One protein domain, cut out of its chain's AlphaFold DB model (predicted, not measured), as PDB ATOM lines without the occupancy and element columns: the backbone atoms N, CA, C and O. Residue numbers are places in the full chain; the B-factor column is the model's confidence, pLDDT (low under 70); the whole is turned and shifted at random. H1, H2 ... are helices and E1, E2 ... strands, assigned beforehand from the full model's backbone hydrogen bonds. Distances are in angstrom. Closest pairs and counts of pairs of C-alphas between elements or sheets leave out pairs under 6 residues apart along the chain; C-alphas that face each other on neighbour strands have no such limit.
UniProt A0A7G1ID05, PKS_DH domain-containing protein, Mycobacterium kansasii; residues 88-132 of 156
ATOM      1  N   GLY A  88       4.122  -7.787 -40.996       73.94
ATOM      2  CA  GLY A  88       5.331  -7.219 -41.611       73.94
ATOM      3  C   GLY A  88       6.621  -7.390 -40.794       73.94
ATOM      4  O   GLY A  88       7.683  -6.945 -41.222       73.94
ATOM      5  N   THR A  89       6.561  -7.965 -39.592       74.69
ATOM      6  CA  THR A  89       7.723  -8.171 -38.712       74.69
ATOM      7  C   THR A  89       7.539  -9.448 -37.907       74.69
ATOM      8  O   THR A  89       6.449  -9.707 -37.401       74.69
ATOM      9  N   ASP A  90       8.612 -10.229 -37.776       78.31
ATOM     10  CA  ASP A  90       8.634 -11.393 -36.897       78.31
ATOM     11  C   ASP A  90       8.689 -10.944 -35.429       78.31
ATOM     12  O   ASP A  90       9.626 -10.267 -35.000       78.31
ATOM     13  N   LEU A  91       7.655 -11.306 -34.673       82.38
ATOM     14  CA  LEU A  91       7.503 -10.998 -33.250       82.38
ATOM     15  C   LEU A  91       7.763 -12.222 -32.358       82.38
ATOM     16  O   LEU A  91       7.470 -12.178 -31.165       82.38
ATOM     17  N   SER A  92       8.307 -13.314 -32.910       87.25
ATOM     18  CA  SER A  92       8.648 -14.524 -32.152       87.25
ATOM     19  C   SER A  92       9.759 -14.297 -31.116       87.25
ATOM     20  O   SER A  92       9.797 -14.975 -30.089       87.25
ATOM     21  N   VAL A  93      10.631 -13.307 -31.345       86.88
ATOM     22  CA  VAL A  93      11.680 -12.874 -30.412       86.88
ATOM     23  C   VAL A  93      11.365 -11.470 -29.901       86.88
ATOM     24  O   VAL A  93      11.358 -10.504 -30.666       86.88
ATOM     25  N   TRP A  94      11.137 -11.340 -28.588       86.75
ATOM     26  CA  TRP A  94      10.784 -10.069 -27.954       86.75
ATOM     27  C   TRP A  94      11.522  -9.851 -26.618       86.75
ATOM     28  O   TRP A  94      11.489 -10.735 -25.760       86.75
ATOM     29  N   PRO A  95      12.137  -8.673 -26.378       87.94
ATOM     30  CA  PRO A  95      12.269  -7.542 -27.299       87.94
ATOM     31  C   PRO A  95      13.194  -7.870 -28.488       87.94
ATOM     32  O   PRO A  95      14.024  -8.773 -28.378       87.94
ATOM     33  N   PRO A  96      13.087  -7.143 -29.616       86.81
ATOM     34  CA  PRO A  96      13.936  -7.382 -30.778       86.81
ATOM     35  C   PRO A  96      15.431  -7.292 -30.437       86.81
ATOM     36  O   PRO A  96      15.854  -6.432 -29.657       86.81
ATOM     37  N   ALA A  97      16.247  -8.155 -31.045       86.81
ATOM     38  CA  ALA A  97      17.690  -8.168 -30.820       86.81
ATOM     39  C   ALA A  97      18.328  -6.815 -31.182       86.81
ATOM     40  O   ALA A  97      18.047  -6.236 -32.230       86.81
ATOM     41  N   GLY A  98      19.196  -6.305 -30.304       87.81
ATOM     42  CA  GLY A  98      19.826  -4.991 -30.470       87.81
ATOM     43  C   GLY A  98      18.942  -3.798 -30.082       87.81
ATOM     44  O   GLY A  98      19.373  -2.657 -30.248       87.81
ATOM     45  N   ALA A  99      17.734  -4.021 -29.552       91.06
ATOM     46  CA  ALA A  99      16.895  -2.942 -29.048       91.06
ATOM     47  C   ALA A  99      17.344  -2.482 -27.649       91.06
ATOM     48  O   ALA A  99      17.509  -3.287 -26.731       91.06
ATOM     49  N   ALA A 100      17.489  -1.171 -27.465       92.50
ATOM     50  CA  ALA A 100      17.770  -0.577 -26.162       92.50
ATOM     51  C   ALA A 100      16.459  -0.265 -25.432       92.50
ATOM     52  O   ALA A 100      15.527   0.282 -26.024       92.50
ATOM     53  N   ARG A 101      16.375  -0.592 -24.140       92.75
ATOM     54  CA  ARG A 101      15.216  -0.230 -23.315       92.75
ATOM     55  C   ARG A 101      15.233   1.272 -23.022       92.75
ATOM     56  O   ARG A 101      16.272   1.813 -22.657       92.75
ATOM     57  N   LEU A 102      14.080   1.918 -23.149       93.75
ATOM     58  CA  LEU A 102      13.871   3.315 -22.776       93.75
ATOM     59  C   LEU A 102      13.198   3.403 -21.406       93.75
ATOM     60  O   LEU A 102      12.313   2.603 -21.088       93.75
ATOM     61  N   ASP A 103      13.609   4.393 -20.615       93.38
ATOM     62  CA  ASP A 103      12.920   4.738 -19.376       93.38
ATOM     63  C   ASP A 103      11.623   5.502 -19.680       93.38
ATOM     64  O   ASP A 103      11.583   6.435 -20.489       93.38
ATOM     65  N   VAL A 104      10.545   5.060 -19.041       95.38
ATOM     66  CA  VAL A 104       9.180   5.558 -19.230       95.38
ATOM     67  C   VAL A 104       8.489   5.879 -17.902       95.38
ATOM     68  O   VAL A 104       7.290   6.152 -17.914       95.38
ATOM     69  N   ALA A 105       9.210   5.857 -16.773       94.62
ATOM     70  CA  ALA A 105       8.632   6.002 -15.434       94.62
ATOM     71  C   ALA A 105       7.817   7.297 -15.245       94.62
ATOM     72  O   ALA A 105       6.780   7.282 -14.594       94.62
ATOM     73  N   ASP A 106       8.264   8.389 -15.858       94.75
ATOM     74  CA  ASP A 106       7.682   9.737 -15.823       94.75
ATOM     75  C   ASP A 106       7.006  10.129 -17.157       94.75
ATOM     76  O   ASP A 106       6.746  11.306 -17.433       94.75
ATOM     77  N   ALA A 107       6.767   9.163 -18.053       95.31
ATOM     78  CA  ALA A 107       6.310   9.448 -19.411       95.31
ATOM     79  C   ALA A 107       4.967  10.196 -19.444       95.31
ATOM     80  O   ALA A 107       4.807  11.127 -20.240       95.31
ATOM     81  N   TYR A 108       4.017   9.821 -18.583       96.38
ATOM     82  CA  TYR A 108       2.692  10.442 -18.536       96.38
ATOM     83  C   TYR A 108       2.715  11.824 -17.881       96.38
ATOM     84  O   TYR A 108       1.982  12.712 -18.309       96.38
ATOM     85  N   GLU A 109       3.589  12.042 -16.906       95.69
ATOM     86  CA  GLU A 109       3.807  13.329 -16.245       95.69
ATOM     87  C   GLU A 109       4.383  14.335 -17.249       95.69
ATOM     88  O   GLU A 109       3.866  15.446 -17.391       95.69
ATOM     89  N   ARG A 110       5.373  13.920 -18.052       95.31
ATOM     90  CA  ARG A 110       5.908  14.748 -19.146       95.31
ATOM     91  C   ARG A 110       4.871  15.066 -20.224       95.31
ATOM     92  O   ARG A 110       4.924  16.138 -20.827       95.31
ATOM     93  N   LEU A 111       3.955  14.140 -20.510       95.69
ATOM     94  CA  LEU A 111       2.852  14.361 -21.449       95.69
ATOM     95  C   LEU A 111       1.816  15.340 -20.879       95.69
ATOM     96  O   LEU A 111       1.365  16.228 -21.605       95.69
ATOM     97  N   ALA A 112       1.517  15.252 -19.582       95.88
ATOM     98  CA  ALA A 112       0.592  16.154 -18.901       95.88
ATOM     99  C   ALA A 112       1.080  17.612 -18.921       95.88
ATOM    100  O   ALA A 112       0.290  18.507 -19.215       95.88
ATOM    101  N   VAL A 113       2.385  17.857 -18.732       96.75
ATOM    102  CA  VAL A 113       2.992  19.203 -18.867       96.75
ATOM    103  C   VAL A 113       2.775  19.803 -20.268       96.75
ATOM    104  O   VAL A 113       2.740  21.018 -20.428       96.75
ATOM    105  N   ARG A 114       2.580  18.961 -21.290       95.50
ATOM    106  CA  ARG A 114       2.295  19.367 -22.678       95.50
ATOM    107  C   ARG A 114       0.796  19.414 -23.003       95.50
ATOM    108  O   ARG A 114       0.441  19.550 -24.169       95.50
ATOM    109  N   GLY A 115      -0.076  19.267 -22.005       92.94
ATOM    110  CA  GLY A 115      -1.535  19.288 -22.156       92.94
ATOM    111  C   GLY A 115      -2.184  17.923 -22.416       92.94
ATOM    112  O   GLY A 115      -3.411  17.832 -22.460       92.94
ATOM    113  N   TYR A 116      -1.408  16.841 -22.534       92.12
ATOM    114  CA  TYR A 116      -1.940  15.492 -22.755       92.12
ATOM    115  C   TYR A 116      -2.228  14.795 -21.425       92.12
ATOM    116  O   TYR A 116      -1.393  14.077 -20.872       92.12
ATOM    117  N   THR A 117      -3.437  15.003 -20.908       93.62
ATOM    118  CA  THR A 117      -3.866  14.423 -19.629       93.62
ATOM    119  C   THR A 117      -4.535  13.068 -19.844       93.62
ATOM    120  O   THR A 117      -5.746  12.976 -20.040       93.62
ATOM    121  N   TYR A 118      -3.742  11.996 -19.803       92.38
ATOM    122  CA  TYR A 118      -4.254  10.626 -19.892       92.38
ATOM    123  C   TYR A 118      -4.782  10.132 -18.540       92.38
ATOM    124  O   TYR A 118      -4.050  10.100 -17.543       92.38
ATOM    125  N   GLY A 119      -6.052   9.720 -18.521       92.56
ATOM    126  CA  GLY A 119      -6.679   9.057 -17.376       92.56
ATOM    127  C   GLY A 119      -6.215   7.601 -17.204       92.56
ATOM    128  O   GLY A 119      -5.563   7.061 -18.100       92.56
ATOM    129  N   PRO A 120      -6.572   6.933 -16.091       92.94
ATOM    130  CA  PRO A 120      -6.071   5.595 -15.747       92.94
ATOM    131  C   PRO A 120      -6.249   4.542 -16.849       92.94
ATOM    132  O   PRO A 120      -5.338   3.758 -17.093       92.94
ATOM    133  N   ALA A 121      -7.371   4.577 -17.576       92.81
ATOM    134  CA  ALA A 121      -7.653   3.653 -18.678       92.81
ATOM    135  C   ALA A 121      -6.681   3.783 -19.871       92.81
ATOM    136  O   ALA A 121      -6.509   2.836 -20.629       92.81
ATOM    137  N   PHE A 122      -6.022   4.935 -20.026       92.56
ATOM    138  CA  PHE A 122      -5.065   5.208 -21.105       92.56
ATOM    139  C   PHE A 122      -3.604   5.182 -20.624       92.56
ATOM    140  O   PHE A 122      -2.682   5.443 -21.403       92.56
ATOM    141  N   ARG A 123      -3.367   4.839 -19.350       94.62
ATOM    142  CA  ARG A 123      -2.030   4.716 -18.754       94.62
ATOM    143  C   ARG A 123      -1.466   3.291 -18.855       94.62
ATOM    144  O   ARG A 123      -1.026   2.709 -17.870       94.62
ATOM    145  N   GLY A 124      -1.515   2.716 -20.059       94.00
ATOM    146  CA  GLY A 124      -1.123   1.326 -20.333       94.00
ATOM    147  C   GLY A 124       0.363   1.090 -20.648       94.00
ATOM    148  O   GLY A 124       0.774  -0.065 -20.749       94.00
ATOM    149  N   LEU A 125       1.179   2.139 -20.818       94.81
ATOM    150  CA  LEU A 125       2.599   2.003 -21.163       94.81
ATOM    151  C   LEU A 125       3.396   1.400 -19.996       94.81
ATOM    152  O   LEU A 125       3.507   2.010 -18.937       94.81
ATOM    153  N   ARG A 126       3.982   0.214 -20.206       93.25
ATOM    154  CA  ARG A 126       4.790  -0.496 -19.189       93.25
ATOM    155  C   ARG A 126       6.281  -0.523 -19.496       93.25
ATOM    156  O   ARG A 126       7.111  -0.524 -18.591       93.25
ATOM    157  N   ALA A 127       6.628  -0.597 -20.773       93.69
ATOM    158  CA  ALA A 127       8.000  -0.623 -21.244       93.69
ATOM    159  C   ALA A 127       8.037  -0.196 -22.711       93.69
ATOM    160  O   ALA A 127       7.071  -0.401 -23.447       93.69
ATOM    161  N   MET A 128       9.155   0.392 -23.123       93.62
ATOM    162  CA  MET A 128       9.406   0.797 -24.498       93.62
ATOM    163  C   MET A 128      10.836   0.406 -24.858       93.62
ATOM    164  O   MET A 128      11.752   0.551 -24.046       93.62
ATOM    165  N   TRP A 129      11.025  -0.091 -26.075       93.12
ATOM    166  CA  TRP A 129      12.334  -0.419 -26.623       93.12
ATOM    167  C   TRP A 129      12.529   0.338 -27.926       93.12
ATOM    168  O   TRP A 129      11.583   0.536 -28.687       93.12
ATOM    169  N   GLN A 130      13.760   0.755 -28.177       89.44
ATOM    170  CA  GLN A 130      14.146   1.436 -29.395       89.44
ATOM    171  C   GLN A 130      15.109   0.552 -30.182       89.44
ATOM    172  O   GLN A 130      16.220   0.272 -29.735       89.44
ATOM    173  N   LEU A 131      14.674   0.142 -31.371       86.19
ATOM    174  CA  LEU A 131      15.493  -0.573 -32.340       86.19
ATOM    175  C   LEU A 131      15.923   0.416 -33.433       86.19
ATOM    176  O   LEU A 131      15.137   0.793 -34.299       86.19
ATOM    177  N   GLY A 132      17.170   0.882 -33.350       76.56
ATOM    178  CA  GLY A 132      17.737   1.880 -34.265       76.56
ATOM    179  C   GLY A 132      17.297   3.344 -34.037       76.56
ATOM    180  O   GLY A 132      16.302   3.638 -33.378       76.56
TER     181      GLY A 132
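AT A GLANCE: This is residues 88 to 132 of the 156 residues of the protein "PKS_DH domain-containing protein" of Mycobacterium kansasii (UniProt A0A7G1ID05). Little regular structure is present: a loose, elongated loop of chain runs from a small two-stranded ladder, E1 and E2, out to one short helix, H1, near the other end, and returns by a long link. Residues 88 to 93 stick out at the strand end. The printed part has 45 residues, with named elements in the order E1, H1, E2; the sheet E1 - E2 is antiparallel, and the class is mixed, with 13 residues in named elements. It is loose, with a radius of gyration of the C-alphas of 13.5 A and spans of 35 by 19 by 17 A.

HOW THE PARTS SIT: E1, residues 100 to 102, and E2, residues 128 to 130, are antiparallel neighbours at 137 degrees. C-alphas 101 and 129 face each other at 4.4 A; N 102 and O 128 are within hydrogen-bond range at 2.8 A. A tight link joins E1 to H1, residues 107 to 113, where every O i to N i+4 pair is within hydrogen-bond range.

IN THESE COORDINATES: E1 begins at C-alpha 100 (17.770, -0.577, -26.162) and is 6.5 A long. H1 measures 10.3 A. E2, 6.8 A, ends at C-alpha 130 (14.146, 1.436, -29.395).

THE WHOLE: The C-alphas farthest apart, of Ser 92 and Gly 115, are 36.7 A apart. The H1 to E2 link is long, with 14 residues. The printed part has no cut, and no printed residue is under pLDDT 70.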